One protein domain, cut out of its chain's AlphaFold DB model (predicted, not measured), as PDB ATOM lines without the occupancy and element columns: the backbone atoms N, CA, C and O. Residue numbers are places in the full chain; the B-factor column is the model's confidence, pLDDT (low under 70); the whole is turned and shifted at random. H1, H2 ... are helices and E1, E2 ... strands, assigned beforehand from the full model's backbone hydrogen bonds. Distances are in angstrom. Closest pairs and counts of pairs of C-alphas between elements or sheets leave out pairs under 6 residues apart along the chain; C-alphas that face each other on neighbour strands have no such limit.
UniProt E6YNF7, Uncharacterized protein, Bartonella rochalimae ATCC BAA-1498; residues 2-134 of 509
ATOM      1  N   GLU A   2      19.162 -13.202 -17.067       34.72
ATOM      2  CA  GLU A   2      18.620 -11.841 -17.312       34.72
ATOM      3  C   GLU A   2      17.421 -11.465 -16.415       34.72
ATOM      4  O   GLU A   2      17.258 -10.310 -16.031       34.72
ATOM      5  N   SER A   3      16.621 -12.450 -15.996       32.69
ATOM      6  CA  SER A   3      15.476 -12.271 -15.089       32.69
ATOM      7  C   SER A   3      15.858 -11.784 -13.681       32.69
ATOM      8  O   SER A   3      15.097 -11.033 -13.072       32.69
ATOM      9  N   GLU A   4      17.038 -12.156 -13.179       33.91
ATOM     10  CA  GLU A   4      17.529 -11.777 -11.840       33.91
ATOM     11  C   GLU A   4      18.121 -10.362 -11.802       33.91
ATOM     12  O   GLU A   4      18.061  -9.684 -10.777       33.91
ATOM     13  N   ILE A   5      18.670  -9.891 -12.926       40.09
ATOM     14  CA  ILE A   5      19.268  -8.554 -13.041       40.09
ATOM     15  C   ILE A   5      18.165  -7.489 -13.178       40.09
ATOM     16  O   ILE A   5      18.305  -6.388 -12.661       40.09
ATOM     17  N   ILE A   6      17.028  -7.831 -13.792       41.62
ATOM     18  CA  ILE A   6      15.915  -6.892 -14.028       41.62
ATOM     19  C   ILE A   6      14.961  -6.815 -12.824       41.62
ATOM     20  O   ILE A   6      14.475  -5.733 -12.501       41.62
ATOM     21  N   GLN A   7      14.744  -7.924 -12.099       50.12
ATOM     22  CA  GLN A   7      14.106  -7.871 -10.775       50.12
ATOM     23  C   GLN A   7      14.879  -6.968  -9.811       50.12
ATOM     24  O   GLN A   7      14.268  -6.358  -8.945       50.12
ATOM     25  N   LYS A   8      16.203  -6.863  -9.972       42.16
ATOM     26  CA  LYS A   8      17.058  -6.027  -9.132       42.16
ATOM     27  C   LYS A   8      16.723  -4.540  -9.242       42.16
ATOM     28  O   LYS A   8      16.706  -3.921  -8.192       42.16
ATOM     29  N   ASP A   9      16.397  -4.011 -10.427       45.78
ATOM     30  CA  ASP A   9      16.159  -2.570 -10.670       45.78
ATOM     31  C   ASP A   9      14.745  -2.085 -10.292       45.78
ATOM     32  O   ASP A   9      14.617  -1.010  -9.708       45.78
ATOM     33  N   ASP A  10      13.689  -2.875 -10.549       50.34
ATOM     34  CA  ASP A  10      12.349  -2.618  -9.967       50.34
ATOM     35  C   ASP A  10      12.469  -2.576  -8.433       50.34
ATOM     36  O   ASP A  10      11.932  -1.699  -7.759       50.34
ATOM     37  N   VAL A  11      13.284  -3.491  -7.901       53.09
ATOM     38  CA  VAL A  11      13.658  -3.539  -6.496       53.09
ATOM     39  C   VAL A  11      14.625  -2.412  -6.114       53.09
ATOM     40  O   VAL A  11      14.677  -2.096  -4.939       53.09
ATOM     41  N   LEU A  12      15.372  -1.767  -7.022       50.34
ATOM     42  CA  LEU A  12      16.232  -0.622  -6.681       50.34
ATOM     43  C   LEU A  12      15.383   0.614  -6.404       50.34
ATOM     44  O   LEU A  12      15.601   1.253  -5.384       50.34
ATOM     45  N   ILE A  13      14.379   0.909  -7.234       55.62
ATOM     46  CA  ILE A  13      13.455   2.027  -6.982       55.62
ATOM     47  C   ILE A  13      12.600   1.736  -5.735       55.62
ATOM     48  O   ILE A  13      12.404   2.622  -4.906       55.62
ATOM     49  N   GLU A  14      12.185   0.479  -5.526       54.09
ATOM     50  CA  GLU A  14      11.496   0.069  -4.290       54.09
ATOM     51  C   GLU A  14      12.422   0.076  -3.050       54.09
ATOM     52  O   GLU A  14      11.972   0.392  -1.948       54.09
ATOM     53  N   LYS A  15      13.726  -0.220  -3.193       49.75
ATOM     54  CA  LYS A  15      14.721  -0.205  -2.097       49.75
ATOM     55  C   LYS A  15      15.256   1.183  -1.774       49.75
ATOM     56  O   LYS A  15      15.656   1.399  -0.635       49.75
ATOM     57  N   SER A  16      15.243   2.118  -2.720       51.72
ATOM     58  CA  SER A  16      15.589   3.524  -2.482       51.72
ATOM     59  C   SER A  16      14.554   4.253  -1.613       51.72
ATOM     60  O   SER A  16      14.724   5.437  -1.339       51.72
ATOM     61  N   GLY A  17      13.486   3.572  -1.172       55.34
ATOM     62  CA  GLY A  17      12.472   4.127  -0.274       55.34
ATOM     63  C   GLY A  17      11.543   5.147  -0.936       55.34
ATOM     64  O   GLY A  17      10.735   5.761  -0.247       55.34
ATOM     65  N   SER A  18      11.627   5.320  -2.258       65.50
ATOM     66  CA  SER A  18      10.951   6.389  -2.997       65.50
ATOM     67  C   SER A  18       9.543   6.028  -3.484       65.50
ATOM     68  O   SER A  18       8.780   6.928  -3.828       65.50
ATOM     69  N   GLY A  19       9.137   4.752  -3.472       75.19
ATOM     70  CA  GLY A  19       7.765   4.348  -3.809       75.19
ATOM     71  C   GLY A  19       7.601   2.885  -4.227       75.19
ATOM     72  O   GLY A  19       8.537   2.098  -4.151       75.19
ATOM     73  N   ARG A  20       6.385   2.518  -4.652       81.81
ATOM     74  CA  ARG A  20       6.004   1.177  -5.129       81.81
ATOM     75  C   ARG A  20       5.272   1.259  -6.466       81.81
ATOM     76  O   ARG A  20       4.402   2.111  -6.649       81.81
ATOM     77  N   PHE A  21       5.550   0.306  -7.356       83.56
ATOM     78  CA  PHE A  21       4.798   0.143  -8.601       83.56
ATOM     79  C   PHE A  21       3.552  -0.728  -8.425       83.56
ATOM     80  O   PHE A  21       3.609  -1.844  -7.901       83.56
ATOM     81  N   GLU A  22       2.437  -0.258  -8.974       86.56
ATOM     82  CA  GLU A  22       1.225  -1.037  -9.204       86.56
ATOM     83  C   GLU A  22       0.877  -0.985 -10.699       86.56
ATOM     84  O   GLU A  22       0.285  -0.030 -11.196       86.56
ATOM     85  N   GLY A  23       1.282  -2.013 -11.445       88.56
ATOM     86  CA  GLY A  23       1.077  -2.070 -12.887       88.56
ATOM     87  C   GLY A  23       1.908  -0.993 -13.579       88.56
ATOM     88  O   GLY A  23       3.135  -1.079 -13.574       88.56
ATOM     89  N   PHE A  24       1.232   0.007 -14.148       91.12
ATOM     90  CA  PHE A  24       1.844   1.206 -14.733       91.12
ATOM     91  C   PHE A  24       1.554   2.485 -13.928       91.12
ATOM     92  O   PHE A  24       1.571   3.586 -14.479       91.12
ATOM     93  N   ARG A  25       1.289   2.341 -12.628       90.31
ATOM     94  CA  ARG A  25       1.164   3.452 -11.682       90.31
ATOM     95  C   ARG A  25       2.268   3.397 -10.641       90.31
ATOM     96  O   ARG A  25       2.651   2.303 -10.218       90.31
ATOM     97  N   PHE A  26       2.763   4.554 -10.229       86.88
ATOM     98  CA  PHE A  26       3.796   4.677  -9.207       86.88
ATOM     99  C   PHE A  26       3.258   5.445  -7.998       86.88
ATOM    100  O   PHE A  26       2.803   6.579  -8.116       86.88
ATOM    101  N   TYR A  27       3.322   4.827  -6.819       84.12
ATOM    102  CA  TYR A  27       2.917   5.461  -5.567       84.12
ATOM    103  C   TYR A  27       4.140   5.764  -4.718       84.12
ATOM    104  O   TYR A  27       4.859   4.851  -4.316       84.12
ATOM    105  N   ILE A  28       4.343   7.038  -4.398       81.19
ATOM    106  CA  ILE A  28       5.404   7.476  -3.490       81.19
ATOM    107  C   ILE A  28       5.020   7.091  -2.060       81.19
ATOM    108  O   ILE A  28       3.916   7.391  -1.600       81.19
ATOM    109  N   ASN A  29       5.934   6.444  -1.341       68.88
ATOM    110  CA  ASN A  29       5.719   6.095   0.055       68.88
ATOM    111  C   ASN A  29       6.043   7.328   0.915       68.88
ATOM    112  O   ASN A  29       7.209   7.610   1.174       68.88
ATOM    113  N   LYS A  30       5.030   8.110   1.316       62.19
ATOM    114  CA  LYS A  30       5.225   9.250   2.233       62.19
ATOM    115  C   LYS A  30       5.543   8.735   3.640       62.19
ATOM    116  O   LYS A  30       4.654   8.599   4.476       62.19
ATOM    117  N   GLY A  31       6.812   8.426   3.889       51.62
ATOM    118  CA  GLY A  31       7.359   8.334   5.239       51.62
ATOM    119  C   GLY A  31       7.525   9.739   5.825       51.62
ATOM    120  O   GLY A  31       7.959  10.645   5.123       51.62
ATOM    121  N   ASN A  32       7.137   9.926   7.086       43.72
ATOM    122  CA  ASN A  32       7.198  11.190   7.827       43.72
ATOM    123  C   ASN A  32       8.606  11.823   7.821       43.72
ATOM    124  O   ASN A  32       9.414  11.476   8.679       43.72
ATOM    125  N   THR A  33       8.892  12.780   6.939       45.66
ATOM    126  CA  THR A  33       9.989  13.742   7.144       45.66
ATOM    127  C   THR A  33       9.612  15.108   6.577       45.66
ATOM    128  O   THR A  33       9.561  15.298   5.362       45.66
ATOM    129  N   ASP A  34       9.349  16.041   7.490       46.94
ATOM    130  CA  ASP A  34       9.174  17.474   7.261       46.94
ATOM    131  C   ASP A  34      10.489  18.109   6.764       46.94
ATOM    132  O   ASP A  34      11.274  18.600   7.570       46.94
ATOM    133  N   THR A  35      10.758  18.129   5.456       48.41
ATOM    134  CA  THR A  35      11.812  18.992   4.876       48.41
ATOM    135  C   THR A  35      11.446  19.444   3.457       48.41
ATOM    136  O   THR A  35      11.836  18.839   2.463       48.41
ATOM    137  N   ASP A  36      10.700  20.546   3.375       48.19
ATOM    138  CA  ASP A  36      10.048  21.112   2.178       48.19
ATOM    139  C   ASP A  36      10.950  21.965   1.247       48.19
ATOM    140  O   ASP A  36      10.462  22.897   0.607       48.19
ATOM    141  N   LYS A  37      12.274  21.741   1.166       47.41
ATOM    142  CA  LYS A  37      13.156  22.673   0.409       47.41
ATOM    143  C   LYS A  37      14.182  22.079  -0.562       47.41
ATOM    144  O   LYS A  37      14.811  22.850  -1.274       47.41
ATOM    145  N   GLU A  38      14.295  20.756  -0.677       47.09
ATOM    146  CA  GLU A  38      15.137  20.086  -1.699       47.09
ATOM    147  C   GLU A  38      14.303  19.398  -2.796       47.09
ATOM    148  O   GLU A  38      14.797  18.604  -3.591       47.09
ATOM    149  N   THR A  39      13.003  19.673  -2.832       53.06
ATOM    150  CA  THR A  39      12.025  18.859  -3.549       53.06
ATOM    151  C   THR A  39      12.117  18.987  -5.068       53.06
ATOM    152  O   THR A  39      12.023  17.968  -5.734       53.06
ATOM    153  N   ASP A  40      12.360  20.155  -5.661       47.59
ATOM    154  CA  ASP A  40      12.157  20.317  -7.113       47.59
ATOM    155  C   ASP A  40      13.251  19.694  -8.004       47.59
ATOM    156  O   ASP A  40      12.929  19.086  -9.027       47.59
ATOM    157  N   GLU A  41      14.529  19.755  -7.614       44.59
ATOM    158  CA  GLU A  41      15.623  19.120  -8.375       44.59
ATOM    159  C   GLU A  41      15.650  17.598  -8.174       44.59
ATOM    160  O   GLU A  41      15.775  16.845  -9.144       44.59
ATOM    161  N   GLN A  42      15.413  17.133  -6.941       49.81
ATOM    162  CA  GLN A  42      15.255  15.710  -6.645       49.81
ATOM    163  C   GLN A  42      14.033  15.140  -7.384       49.81
ATOM    164  O   GLN A  42      14.118  14.066  -7.974       49.81
ATOM    165  N   ASN A  43      12.913  15.872  -7.434       54.16
ATOM    166  CA  ASN A  43      11.708  15.469  -8.165       54.16
ATOM    167  C   ASN A  43      11.954  15.348  -9.678       54.16
ATOM    168  O   ASN A  43      11.406  14.439 -10.303       54.16
ATOM    169  N   ASN A  44      12.792  16.208 -10.270       51.41
ATOM    170  CA  ASN A  44      13.101  16.158 -11.703       51.41
ATOM    171  C   ASN A  44      14.064  15.011 -12.066       51.41
ATOM    172  O   ASN A  44      13.808  14.288 -13.029       51.41
ATOM    173  N   ILE A  45      15.112  14.777 -11.265       50.25
ATOM    174  CA  ILE A  45      16.038  13.635 -11.435       50.25
ATOM    175  C   ILE A  45      15.304  12.302 -11.200       50.25
ATOM    176  O   ILE A  45      15.524  11.315 -11.910       50.25
ATOM    177  N   ASN A  46      14.348  12.285 -10.267       67.38
ATOM    178  CA  ASN A  46      13.454  11.149 -10.060       67.38
ATOM    179  C   ASN A  46      12.550  10.900 -11.279       67.38
ATOM    180  O   ASN A  46      12.254   9.746 -11.580       67.38
ATOM    181  N   ASN A  47      12.137  11.936 -12.016       77.94
ATOM    182  CA  ASN A  47      11.222  11.790 -13.149       77.94
ATOM    183  C   ASN A  47      11.874  11.098 -14.360       77.94
ATOM    184  O   ASN A  47      11.271  10.204 -14.945       77.94
ATOM    185  N   GLU A  48      13.115  11.443 -14.712       80.56
ATOM    186  CA  GLU A  48      13.828  10.781 -15.818       80.56
ATOM    187  C   GLU A  48      14.110   9.301 -15.505       80.56
ATOM    188  O   GLU A  48      13.861   8.418 -16.332       80.56
ATOM    189  N   SER A  49      14.529   9.015 -14.268       82.56
ATOM    190  CA  SER A  49      14.695   7.644 -13.770       82.56
ATOM    191  C   SER A  49      13.377   6.855 -13.809       82.56
ATOM    192  O   SER A  49      13.349   5.703 -14.253       82.56
ATOM    193  N   LEU A  50      12.257   7.487 -13.433       83.12
ATOM    194  CA  LEU A  50      10.924   6.888 -13.522       83.12
ATOM    195  C   LEU A  50      10.530   6.590 -14.970       83.12
ATOM    196  O   LEU A  50      10.068   5.486 -15.247       83.12
ATOM    197  N   ILE A  51      10.752   7.512 -15.911       87.69
ATOM    198  CA  ILE A  51      10.472   7.288 -17.339       87.69
ATOM    199  C   ILE A  51      11.285   6.095 -17.869       87.69
ATOM    200  O   ILE A  51      10.740   5.227 -18.563       87.69
ATOM    201  N   ALA A  52      12.567   5.992 -17.505       88.06
ATOM    202  CA  ALA A  52      13.409   4.854 -17.872       88.06
ATOM    203  C   ALA A  52      12.888   3.531 -17.271       88.06
ATOM    204  O   ALA A  52      12.834   2.510 -17.965       88.06
ATOM    205  N   ALA A  53      12.443   3.547 -16.010       86.88
ATOM    206  CA  ALA A  53      11.841   2.392 -15.348       86.88
ATOM    207  C   ALA A  53      10.520   1.963 -16.006       86.88
ATOM    208  O   ALA A  53      10.337   0.783 -16.316       86.88
ATOM    209  N   PHE A  54       9.634   2.916 -16.308       89.69
ATOM    210  CA  PHE A  54       8.390   2.675 -17.039       89.69
ATOM    211  C   PHE A  54       8.643   2.082 -18.421       89.69
ATOM    212  O   PHE A  54       7.951   1.145 -18.816       89.69
ATOM    213  N   THR A  55       9.662   2.568 -19.128       91.00
ATOM    214  CA  THR A  55      10.038   2.060 -20.453       91.00
ATOM    215  C   THR A  55      10.542   0.618 -20.372       91.00
ATOM    216  O   THR A  55      10.040  -0.248 -21.083       91.00
ATOM    217  N   LYS A  56      11.461   0.307 -19.443       90.31
ATOM    218  CA  LYS A  56      11.915  -1.078 -19.203       90.31
ATOM    219  C   LYS A  56      10.741  -2.002 -18.845       90.31
ATOM    220  O   LYS A  56      10.642  -3.120 -19.361       90.31
ATOM    221  N   ARG A  57       9.827  -1.531 -17.989       90.88
ATOM    222  CA  ARG A  57       8.624  -2.270 -17.579       90.88
ATOM    223  C   ARG A  57       7.670  -2.497 -18.752       90.88
ATOM    224  O   ARG A  57       7.152  -3.603 -18.886       90.88
ATOM    225  N   ALA A  58       7.490  -1.508 -19.627       93.94
ATOM    226  CA  ALA A  58       6.711  -1.622 -20.859       93.94
ATOM    227  C   ALA A  58       7.299  -2.676 -21.811       93.94
ATOM    228  O   ALA A  58       6.559  -3.515 -22.322       93.94
ATOM    229  N   THR A  59       8.624  -2.725 -21.973       94.00
ATOM    230  CA  THR A  59       9.294  -3.766 -22.771       94.00
ATOM    231  C   THR A  59       9.046  -5.163 -22.196       94.00
ATOM    232  O   THR A  59       8.653  -6.081 -22.920       94.00
ATOM    233  N   ARG A  60       9.190  -5.327 -20.873       92.75
ATOM    234  CA  ARG A  60       8.893  -6.593 -20.180       92.75
ATOM    235  C   ARG A  60       7.426  -6.995 -20.334       92.75
ATOM    236  O   ARG A  60       7.127  -8.163 -20.563       92.75
ATOM    237  N   PHE A  61       6.516  -6.033 -20.224       94.94
ATOM    238  CA  PHE A  61       5.086  -6.235 -20.419       94.94
ATOM    239  C   PHE A  61       4.766  -6.727 -21.835       94.94
ATOM    240  O   PHE A  61       3.984  -7.661 -22.014       94.94
ATOM    241  N   CYS A  62       5.404  -6.142 -22.850       95.12
ATOM    242  CA  CYS A  62       5.229  -6.546 -24.241       95.12
ATOM    243  C   CYS A  62       5.741  -7.969 -24.506       95.12
ATOM    244  O   CYS A  62       5.118  -8.703 -25.276       95.12
ATOM    245  N   ALA A  63       6.815  -8.377 -23.821       94.88
ATOM    246  CA  ALA A  63       7.374  -9.726 -23.881       94.88
ATOM    247  C   ALA A  63       6.615 -10.769 -23.031       94.88
ATOM    248  O   ALA A  63       6.870 -11.965 -23.172       94.88
ATOM    249  N   ALA A  64       5.690 -10.351 -22.159       94.75
ATOM    250  CA  ALA A  64       4.977 -11.250 -21.254       94.75
ATOM    251  C   ALA A  64       4.069 -12.243 -22.002       94.75
ATOM    252  O   ALA A  64       3.430 -11.910 -23.013       94.75
ATOM    253  N   ALA A  65       3.963 -13.463 -21.475       94.94
ATOM    254  CA  ALA A  65       3.125 -14.506 -22.054       94.94
ATOM    255  C   ALA A  65       1.645 -14.267 -21.721       94.94
ATOM    256  O   ALA A  65       1.307 -13.609 -20.743       94.94
ATOM    257  N   ASN A  66       0.726 -14.846 -22.503       94.44
ATOM    258  CA  ASN A  66      -0.715 -14.709 -22.233       94.44
ATOM    259  C   ASN A  66      -1.137 -15.265 -20.858       94.44
ATOM    260  O   ASN A  66      -2.155 -14.831 -20.334       94.44
ATOM    261  N   GLY A  67      -0.366 -16.195 -20.279       93.75
ATOM    262  CA  GLY A  67      -0.617 -16.744 -18.942       93.75
ATOM    263  C   GLY A  67      -0.317 -15.778 -17.790       93.75
ATOM    264  O   GLY A  67      -0.871 -15.951 -16.710       93.75
ATOM    265  N   ASP A  68       0.492 -14.738 -18.020       94.38
ATOM    266  CA  ASP A  68       0.813 -13.720 -17.003       94.38
ATOM    267  C   ASP A  68      -0.320 -12.698 -16.821       94.38
ATOM    268  O   ASP A  68      -0.298 -11.879 -15.893       94.38
ATOM    269  N   PHE A  69      -1.302 -12.731 -17.724       96.06
ATOM    270  CA  PHE A  69      -2.459 -11.857 -17.734       96.06
ATOM    271  C   PHE A  69      -3.685 -12.574 -17.192       96.06
ATOM    272  O   PHE A  69      -4.017 -13.689 -17.596       96.06
ATOM    273  N   THR A  70      -4.416 -11.896 -16.316       95.06
ATOM    274  CA  THR A  70      -5.690 -12.387 -15.793       95.06
ATOM    275  C   THR A  70      -6.769 -11.329 -15.958       95.06
ATOM    276  O   THR A  70      -6.532 -10.134 -15.769       95.06
ATOM    277  N   LEU A  71      -7.967 -11.765 -16.347       95.62
ATOM    278  CA  LEU A  71      -9.146 -10.913 -16.442       95.62
ATOM    279  C   LEU A  71     -10.055 -11.191 -15.244       95.62
ATOM    280  O   LEU A  71     -10.472 -12.328 -15.032       95.62
ATOM    281  N   SER A  72     -10.345 -10.152 -14.464       92.69
ATOM    282  CA  SER A  72     -11.246 -10.233 -13.307       92.69
ATOM    283  C   SER A  72     -12.712 -10.091 -13.739       92.69
ATOM    284  O   SER A  72     -12.991  -9.497 -14.781       92.69
ATOM    285  N   SER A  73     -13.655 -10.562 -12.912       87.44
ATOM    286  CA  SER A  73     -15.109 -10.410 -13.128       87.44
ATOM    287  C   SER A  73     -15.553  -8.956 -13.308       87.44
ATOM    288  O   SER A  73     -16.515  -8.686 -14.020       87.44
ATOM    289  N   ASP A  74     -14.808  -8.025 -12.716       87.62
ATOM    290  CA  ASP A  74     -15.116  -6.592 -12.712       87.62
ATOM    291  C   ASP A  74     -14.621  -5.881 -13.988       87.62
ATOM    292  O   ASP A  74     -14.689  -4.659 -14.111       87.62
ATOM    293  N   GLY A  75     -14.067  -6.637 -14.944       93.19
ATOM    294  CA  GLY A  75     -13.518  -6.103 -16.191       93.19
ATOM    295  C   GLY A  75     -12.120  -5.495 -16.056       93.19
ATOM    296  O   GLY A  75     -11.666  -4.820 -16.977       93.19
ATOM    297  N   ILE A  76     -11.426  -5.722 -14.935       95.94
ATOM    298  CA  ILE A  76     -10.042  -5.275 -14.722       95.94
ATOM    299  C   ILE A  76      -9.069  -6.348 -15.217       95.94
ATOM    300  O   ILE A  76      -9.162  -7.518 -14.835       95.94
ATOM    301  N   ILE A  77      -8.112  -5.928 -16.041       96.75
ATOM    302  CA  ILE A  77      -7.008  -6.746 -16.536       96.75
ATOM    303  C   ILE A  77      -5.824  -6.561 -15.597       96.75
ATOM    304  O   ILE A  77      -5.409  -5.431 -15.318       96.75
ATOM    305  N   ARG A  78      -5.269  -7.676 -15.129       95.81
ATOM    306  CA  ARG A  78      -4.110  -7.711 -14.244       95.81
ATOM    307  C   ARG A  78      -2.933  -8.399 -14.921       95.81
ATOM    308  O   ARG A  78      -3.115  -9.416 -15.582       95.81
ATOM    309  N   TRP A  79      -1.738  -7.867 -14.713       95.50
ATOM    310  CA  TRP A  79      -0.467  -8.463 -15.108       95.50
ATOM    311  C   TRP A  79       0.311  -8.827 -13.845       95.50
ATOM    312  O   TRP A  79       0.594  -7.952 -13.026       95.50
ATOM    313  N   ILE A  80       0.585 -10.120 -13.641       91.56
ATOM    314  CA  ILE A  80       1.250 -10.640 -12.427       91.56
ATOM    315  C   ILE A  80       0.549 -10.110 -11.150       91.56
ATOM    316  O   ILE A  80       1.161  -9.636 -10.197       91.56
ATOM    317  N   GLY A  81      -0.789 -10.112 -11.170       90.62
ATOM    318  CA  GLY A  81      -1.642  -9.642 -10.070       90.62
ATOM    319  C   GLY A  81      -1.879  -8.125 -10.001       90.62
ATOM    320  O   GLY A  81      -2.832  -7.703  -9.343       90.62
ATOM    321  N   GLN A  82      -1.106  -7.301 -10.713       92.94
ATOM    322  CA  GLN A  82      -1.238  -5.840 -10.672       92.94
ATOM    323  C   GLN A  82      -2.193  -5.310 -11.756       92.94
ATOM    324  O   GLN A  82      -2.089  -5.751 -12.899       92.94
ATOM    325  N   PRO A  83      -3.115  -4.376 -11.454       95.19
ATOM    326  CA  PRO A  83      -4.037  -3.813 -12.438       95.19
ATOM    327  C   PRO A  83      -3.298  -2.978 -13.492       95.19
ATOM    328  O   PRO A  83      -2.526  -2.083 -13.167       95.19
ATOM    329  N   VAL A  84      -3.560  -3.263 -14.765       96.06
ATOM    330  CA  VAL A  84      -2.915  -2.591 -15.910       96.06
ATOM    331  C   VAL A  84      -3.917  -2.042 -16.916       96.06
ATOM    332  O   VAL A  84      -3.595  -1.140 -17.680       96.06
ATOM    333  N   GLY A  85      -5.148  -2.547 -16.926       95.69
ATOM    334  CA  GLY A  85      -6.164  -2.090 -17.863       95.69
ATOM    335  C   GLY A  85      -7.575  -2.340 -17.365       95.69
ATOM    336  O   GLY A  85      -7.799  -3.165 -16.480       95.69
ATOM    337  N   GLN A  86      -8.532  -1.642 -17.960       96.31
ATOM    338  CA  GLN A  86      -9.956  -1.830 -17.716       96.31
ATOM    339  C   GLN A  86     -10.695  -2.001 -19.041       96.31
ATOM    340  O   GLN A  86     -10.432  -1.292 -20.010       96.31
ATOM    341  N   LEU A  87     -11.633  -2.941 -19.088       96.69
ATOM    342  CA  LEU A  87     -12.485  -3.148 -20.248       96.69
ATOM    343  C   LEU A  87     -13.576  -2.079 -20.338       96.69
ATOM    344  O   LEU A  87     -14.232  -1.726 -19.355       96.69
ATOM    345  N   ILE A  88     -13.803  -1.603 -21.558       94.94
ATOM    346  CA  ILE A  88     -14.867  -0.671 -21.912       94.94
ATOM    347  C   ILE A  88     -15.759  -1.325 -22.967       94.94
ATOM    348  O   ILE A  88     -15.281  -1.994 -23.887       94.94
ATOM    349  N   ALA A  89     -17.069  -1.123 -22.828       94.00
ATOM    350  CA  ALA A  89     -18.043  -1.567 -23.814       94.00
ATOM    351  C   ALA A  89     -17.898  -0.818 -25.146       94.00
ATOM    352  O   ALA A  89     -17.619   0.381 -25.188       94.00
ATOM    353  N   THR A  90     -18.148  -1.537 -26.235       92.62
ATOM    354  CA  THR A  90     -18.125  -1.017 -27.608       92.62
ATOM    355  C   THR A  90     -19.510  -1.201 -28.235       92.62
ATOM    356  O   THR A  90     -20.430  -1.714 -27.609       92.62
ATOM    357  N   THR A  91     -19.695  -0.798 -29.492       89.44
ATOM    358  CA  THR A  91     -20.909  -1.107 -30.263       89.44
ATOM    359  C   THR A  91     -21.113  -2.609 -30.488       89.44
ATOM    360  O   THR A  91     -22.250  -3.062 -30.575       89.44
ATOM    361  N   ASP A  92     -20.027  -3.379 -30.609       90.50
ATOM    362  CA  ASP A  92     -20.061  -4.841 -30.704       90.50
ATOM    363  C   ASP A  92     -19.758  -5.448 -29.328       90.50
ATOM    364  O   ASP A  92     -18.653  -5.290 -28.806       90.50
ATOM    365  N   ILE A  93     -20.735  -6.158 -28.759       90.06
ATOM    366  CA  ILE A  93     -20.648  -6.745 -27.415       90.06
ATOM    367  C   ILE A  93     -19.494  -7.746 -27.282       90.06
ATOM    368  O   ILE A  93     -18.948  -7.897 -26.194       90.06
ATOM    369  N   LEU A  94     -19.098  -8.416 -28.370       91.25
ATOM    370  CA  LEU A  94     -18.027  -9.420 -28.350       91.25
ATOM    371  C   LEU A  94     -16.626  -8.824 -28.531       91.25
ATOM    372  O   LEU A  94     -15.643  -9.553 -28.432       91.25
ATOM    373  N   LYS A  95     -16.527  -7.521 -28.816       91.06
ATOM    374  CA  LYS A  95     -15.260  -6.818 -29.060       91.06
ATOM    375  C   LYS A  95     -15.131  -5.614 -28.119       91.06
ATOM    376  O   LYS A  95     -15.293  -4.466 -28.556       91.06
ATOM    377  N   PRO A  96     -14.870  -5.846 -26.820       94.56
ATOM    378  CA  PRO A  96     -14.633  -4.754 -25.885       94.56
ATOM    379  C   PRO A  96     -13.329  -4.025 -26.228       94.56
ATOM    380  O   PRO A  96     -12.400  -4.611 -26.784       94.56
ATOM    381  N   LYS A  97     -13.256  -2.743 -25.875       93.75
ATOM    382  CA  LYS A  97     -12.015  -1.960 -25.932       93.75
ATOM    383  C   LYS A  97     -11.293  -2.008 -24.593       93.75
ATOM    384  O   LYS A  97     -11.915  -2.243 -23.558       93.75
ATOM    385  N   VAL A  98      -9.989  -1.753 -24.611       95.75
ATOM    386  CA  VAL A  98      -9.171  -1.684 -23.398       95.75
ATOM    387  C   VAL A  98      -8.781  -0.241 -23.118       95.75
ATOM    388  O   VAL A  98      -8.294   0.461 -23.998       95.75
ATOM    389  N   LEU A  99      -8.973   0.189 -21.877       95.38
ATOM    390  CA  LEU A  99      -8.415   1.419 -21.337       95.38
ATOM    391  C   LEU A  99      -7.168   1.085 -20.526       95.38
ATOM    392  O   LEU A  99      -7.245   0.319 -19.568       95.38
ATOM    393  N   LEU A 100      -6.034   1.672 -20.896       95.62
ATOM    394  CA  LEU A 100      -4.783   1.544 -20.152       95.62
ATOM    395  C   LEU A 100      -4.865   2.311 -18.823       95.62
ATOM    396  O   LEU A 100      -5.173   3.504 -18.808       95.62
ATOM    397  N   LEU A 101      -4.540   1.635 -17.720       94.25
ATOM    398  CA  LEU A 101      -4.381   2.241 -16.399       94.25
ATOM    399  C   LEU A 101      -2.895   2.550 -16.182       94.25
ATOM    400  O   LEU A 101      -2.151   1.707 -15.689       94.25
ATOM    401  N   ALA A 102      -2.468   3.748 -16.574       92.81
ATOM    402  CA  ALA A 102      -1.080   4.192 -16.455       92.81
ATOM    403  C   ALA A 102      -0.991   5.666 -16.051       92.81
ATOM    404  O   ALA A 102      -1.896   6.443 -16.370       92.81
ATOM    405  N   ASP A 103       0.112   6.032 -15.400       88.75
ATOM    406  CA  ASP A 103       0.436   7.419 -15.065       88.75
ATOM    407  C   ASP A 103       0.969   8.200 -16.277       88.75
ATOM    408  O   ASP A 103       1.299   7.642 -17.329       88.75
ATOM    409  N   ALA A 104       1.058   9.524 -16.122       85.56
ATOM    410  CA  ALA A 104       1.473  10.454 -17.174       85.56
ATOM    411  C   ALA A 104       2.929  10.272 -17.640       85.56
ATOM    412  O   ALA A 104       3.293  10.814 -18.673       85.56
ATOM    413  N   GLN A 105       3.749   9.517 -16.906       85.31
ATOM    414  CA  GLN A 105       5.154   9.253 -17.241       85.31
ATOM    415  C   GLN A 105       5.316   8.213 -18.363       85.31
ATOM    416  O   GLN A 105       6.357   8.164 -19.013       85.31
ATOM    417  N   LEU A 106       4.288   7.396 -18.632       89.19
ATOM    418  CA  LEU A 106       4.286   6.444 -19.744       89.19
ATOM    419  C   LEU A 106       3.670   7.089 -20.998       89.19
ATOM    420  O   LEU A 106       2.449   7.045 -21.207       89.19
ATOM    421  N   THR A 107       4.526   7.670 -21.842       89.75
ATOM    422  CA  THR A 107       4.149   8.410 -23.061       89.75
ATOM    423  C   THR A 107       4.873   7.922 -24.312       89.75
ATOM    424  O   THR A 107       5.939   7.321 -24.224       89.75
ATOM    425  N   GLY A 108       4.318   8.239 -25.486       92.12
ATOM    426  CA  GLY A 108       4.929   7.941 -26.782       92.12
ATOM    427  C   GLY A 108       4.889   6.455 -27.141       92.12
ATOM    428  O   GLY A 108       3.972   5.733 -26.750       92.12
ATOM    429  N   GLU A 109       5.915   5.995 -27.853       94.06
ATOM    430  CA  GLU A 109       6.029   4.620 -28.349       94.06
ATOM    431  C   GLU A 109       5.818   3.516 -27.286       94.06
ATOM    432  O   GLU A 109       5.023   2.607 -27.544       94.06
ATOM    433  N   PRO A 110       6.434   3.551 -26.080       93.06
ATOM    434  CA  PRO A 110       6.246   2.477 -25.100       93.06
ATOM    435  C   PRO A 110       4.793   2.368 -24.622       93.06
ATOM    436  O   PRO A 110       4.320   1.270 -24.322       93.06
ATOM    437  N   ARG A 111       4.051   3.481 -24.592       94.81
ATOM    438  CA  ARG A 111       2.621   3.478 -24.262       94.81
ATOM    439  C   ARG A 111       1.814   2.746 -25.333       94.81
ATOM    440  O   ARG A 111       0.974   1.910 -24.999       94.81
ATOM    441  N   ASP A 112       2.083   3.040 -26.599       95.44
ATOM    442  CA  ASP A 112       1.366   2.449 -27.729       95.44
ATOM    443  C   ASP A 112       1.637   0.944 -27.836       95.44
ATOM    444  O   ASP A 112       0.712   0.159 -28.057       95.44
ATOM    445  N   GLN A 113       2.876   0.515 -27.576       95.62
ATOM    446  CA  GLN A 113       3.234  -0.904 -27.514       95.62
ATOM    447  C   GLN A 113       2.459  -1.644 -26.406       95.62
ATOM    448  O   GLN A 113       1.933  -2.738 -26.639       95.62
ATOM    449  N   VAL A 114       2.322  -1.038 -25.221       96.25
ATOM    450  CA  VAL A 114       1.549  -1.605 -24.102       96.25
ATOM    451  C   VAL A 114       0.064  -1.720 -24.451       96.25
ATOM    452  O   VAL A 114      -0.541  -2.767 -24.203       96.25
ATOM    453  N   ILE A 115      -0.525  -0.685 -25.062       96.06
ATOM    454  CA  ILE A 115      -1.925  -0.711 -25.513       96.06
ATOM    455  C   ILE A 115      -2.124  -1.825 -26.544       96.06
ATOM    456  O   ILE A 115      -2.990  -2.679 -26.358       96.06
ATOM    457  N   ALA A 116      -1.279  -1.890 -27.576       96.06
ATOM    458  CA  ALA A 116      -1.365  -2.920 -28.609       96.06
ATOM    459  C   ALA A 116      -1.226  -4.340 -28.026       96.06
ATOM    460  O   ALA A 116      -1.913  -5.274 -28.450       96.06
ATOM    461  N   ARG A 117      -0.360  -4.523 -27.019       96.69
ATOM    462  CA  ARG A 117      -0.203  -5.805 -26.319       96.69
ATOM    463  C   ARG A 117      -1.443  -6.184 -25.509       96.69
ATOM    464  O   ARG A 117      -1.828  -7.361 -25.539       96.69
ATOM    465  N   LEU A 118      -2.047  -5.223 -24.804       96.31
ATOM    466  CA  LEU A 118      -3.289  -5.400 -24.047       96.31
ATOM    467  C   LEU A 118      -4.455  -5.763 -24.966       96.31
ATOM    468  O   LEU A 118      -5.164  -6.735 -24.704       96.31
ATOM    469  N   GLU A 119      -4.628  -5.026 -26.060       96.00
ATOM    470  CA  GLU A 119      -5.667  -5.295 -27.052       96.00
ATOM    471  C   GLU A 119      -5.505  -6.692 -27.653       96.00
ATOM    472  O   GLU A 119      -6.468  -7.459 -27.696       96.00
ATOM    473  N   ARG A 120      -4.277  -7.084 -28.020       96.19
ATOM    474  CA  ARG A 120      -3.983  -8.437 -28.514       96.19
ATOM    475  C   ARG A 120      -4.364  -9.520 -27.501       96.19
ATOM    476  O   ARG A 120      -4.930 -10.537 -27.897       96.19
ATOM    477  N   PHE A 121      -4.059  -9.321 -26.216       96.44
ATOM    478  CA  PHE A 121      -4.443 -10.262 -25.160       96.44
ATOM    479  C   PHE A 121      -5.966 -10.388 -25.048       96.44
ATOM    480  O   PHE A 121      -6.488 -11.501 -25.028       96.44
ATOM    481  N   VAL A 122      -6.678  -9.261 -25.008       96.25
ATOM    482  CA  VAL A 122      -8.136  -9.234 -24.849       96.25
ATOM    483  C   VAL A 122      -8.846  -9.874 -26.036       96.25
ATOM    484  O   VAL A 122      -9.733 -10.703 -25.832       96.25
ATOM    485  N   ILE A 123      -8.419  -9.554 -27.260       95.56
ATOM    486  CA  ILE A 123      -8.932 -10.186 -28.479       95.56
ATOM    487  C   ILE A 123      -8.715 -11.697 -28.396       95.56
ATOM    488  O   ILE A 123      -9.680 -12.451 -28.470       95.56
ATOM    489  N   PHE A 124      -7.485 -12.146 -28.132       95.81
ATOM    490  CA  PHE A 124      -7.178 -13.573 -28.019       95.81
ATOM    491  C   PHE A 124      -8.012 -14.278 -26.937       95.81
ATOM    492  O   PHE A 124      -8.514 -15.381 -27.161       95.81
ATOM    493  N   HIS A 125      -8.189 -13.651 -25.771       95.38
ATOM    494  CA  HIS A 125      -8.948 -14.206 -24.651       95.38
ATOM    495  C   HIS A 125     -10.418 -14.441 -25.021       95.38
ATOM    496  O   HIS A 125     -10.922 -15.561 -24.887       95.38
ATOM    497  N   PHE A 126     -11.102 -13.412 -25.531       95.75
ATOM    498  CA  PHE A 126     -12.512 -13.528 -25.901       95.75
ATOM    499  C   PHE A 126     -12.718 -14.367 -27.161       95.75
ATOM    500  O   PHE A 126     -13.663 -15.151 -27.192       95.75
ATOM    501  N   GLU A 127     -11.835 -14.287 -28.159       94.81
ATOM    502  CA  GLU A 127     -11.929 -15.131 -29.354       94.81
ATOM    503  C   GLU A 127     -11.757 -16.613 -29.029       94.81
ATOM    504  O   GLU A 127     -12.473 -17.446 -29.578       94.81
ATOM    505  N   THR A 128     -10.875 -16.951 -28.085       95.12
ATOM    506  CA  THR A 128     -10.670 -18.338 -27.652       95.12
ATOM    507  C   THR A 128     -11.873 -18.868 -26.871       95.12
ATOM    508  O   THR A 128     -12.351 -19.972 -27.132       95.12
ATOM    509  N   ILE A 129     -12.388 -18.085 -25.917       94.94
ATOM    510  CA  ILE A 129     -13.478 -18.517 -25.029       94.94
ATOM    511  C   ILE A 129     -14.831 -18.515 -25.754       94.94
ATOM    512  O   ILE A 129     -15.625 -19.444 -25.595       94.94
ATOM    513  N   LEU A 130     -15.098 -17.488 -26.564       95.56
ATOM    514  CA  LEU A 130     -16.362 -17.285 -27.281       95.56
ATOM    515  C   LEU A 130     -16.305 -17.798 -28.724       95.56
ATOM    516  O   LEU A 130     -17.221 -17.533 -29.508       95.56
ATOM    517  N   LYS A 131     -15.280 -18.597 -29.054       95.06
ATOM    518  CA  LYS A 131     -15.102 -19.246 -30.356       95.06
ATOM    519  C   LYS A 131     -16.397 -19.851 -30.920       95.06
ATOM    520  O   LYS A 131     -16.715 -19.546 -32.062       95.06
ATOM    521  N   PRO A 132     -17.224 -20.601 -30.155       94.00
ATOM    522  CA  PRO A 132     -18.452 -21.186 -30.703       94.00
ATOM    523  C   PRO A 132     -19.468 -20.164 -31.243       94.00
ATOM    524  O   PRO A 132     -20.227 -20.486 -32.153       94.00
ATOM    525  N   LEU A 133     -19.517 -18.945 -30.692       93.25
ATOM    526  CA  LEU A 133     -20.378 -17.874 -31.214       93.25
ATOM    527  C   LEU A 133     -19.754 -17.165 -32.412       93.25
ATOM    528  O   LEU A 133     -20.477 -16.759 -33.321       93.25
ATOM    529  N   LEU A 134     -18.432 -17.008 -32.415       93.38
ATOM    530  CA  LEU A 134     -17.711 -16.387 -33.523       93.38
ATOM    531  C   LEU A 134     -17.714 -17.282 -34.762       93.38
ATOM    532  O   LEU A 134     -18.025 -16.798 -35.846       93.38
TER     533      LEU A 134
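AT A GLANCE: This is residues 2 to 134 of the 509 residues of an uncharacterized protein of Bartonella rochalimae ATCC BAA-1498 (UniProt E6YNF7). A small, twisted sheet of four strands, E3 to E6, has the helix H3 across one face, and the long helix H2 packs with its last part on H3 and runs away from there, lengthening an elongated model. The small hairpin E1 E2 and the helix H1 lie off the sheet, H1 near H2; residues 32 to 45, the last part of a loop and the first turns of H2, stick out at one end, and the short H4 makes the other. The printed part has 133 residues, with four named helices and six named strands in the order H1 E1 E2 H2 E3 E4 E5 E6 H3 H4. The larger sheet has the order E3 - E4 - E5 - E6 and the smaller E1 - E2, both all antiparallel, and the class is mixed, helices and strands. The whole is only just loose, close to compact, with a radius of gyration of the C-alphas of 17.4 A, and the C-alphas span 61 by 34 by 26 A.

HOW THE PARTS SIT: H1, residues 2 to 15, comes nearest to E1, residues 20 to 22, at the C-alphas of Glu 14 and Arg 20, 5.7 A apart. E1 and E2, residues 25 to 27, form an antiparallel hairpin, with N 20 and O 27 within hydrogen-bond range at 2.8 A. H2, residues 39 to 63, is close to H1 but not clearly touching: the closest C-alphas, those of Asp 10 and Ala 53, are 7.4 A apart. H1 and H2 run opposite ways at a shallow tilt of 29 degrees. E3, residues 69 to 71, E4, residues 76 to 79, E5, residues 82 to 88, and E6, residues 97 to 100, form a meander, each strand the antiparallel neighbour of the one before, and each successive pair is a hairpin. N 70 and O 78 are 2.9 A apart between E3 and E4, N 77 and O 85 2.8 A between E4 and E5, and N 86 and O 99 2.8 A between E5 and E6, each within hydrogen-bond range. This sheet is only just strongly twisted, its C-alphas up to 4.1 A off the best plane. The closest C-alphas of E1 and E5, those of Glu 22 and Gln 82, are 5.6 A apart. H3, residues 109 to 129, is on the sheet at a height of 8.5 A over the sheet, and the two make two layers, a helix on one face of a sheet. H3 lies over E5 and runs across the strands, at 69 degrees to E5 on the local plane. Its closest C-alphas to E6 are those of Glu 119 and Val 98, 6.2 A apart. H2, with residues 55 to 62 alone, touches H3, the closest C-alphas being those of Cys 62 and Arg 117, 5.9 A apart. H2 and H3 run the same way at a tilt of 37 degrees, only just steep. H4, residues 131 to 134, is close to H3 but not clearly touching, with the C-alphas of Glu 127 and Leu 134 closest at 7.2 A. Every O i to N i+4 pair is within hydrogen-bond range in H2 and H3; H1 has 8 of 10, and H4 is too short for such a pair.

IN THESE COORDINATES: H1 begins at C-alpha 2, (18.620, -11.841, -17.312), and is 19.5 A long. E1 and E2 have three residues each. H2 is the longest helix, 35.4 A from C-alpha 39, (12.025, 18.859, -3.549), to C-alpha 63. E5 is the longest strand, 18.4 A, while E4 measures 10.1 A, E6 9.9 A and E3 6.9 A. H3 is 30.4 A long, and H4, 5.0 A, ends at C-alpha 134, (-17.711, -16.387, -33.523).

THE WHOLE: The two C-alphas farthest apart, those of Lys 37 and Pro 132, are 62.4 A apart. The printed part has no cut. The link from E2 to H2, 11 residues, is long; those from E5 to E6 and from E6 to H3, 8 residues each, are short. The mean pLDDT of the printed part is 80.9; residues 2 to 18 and 29 to 46 are under 70, and H1 has a mean of 45.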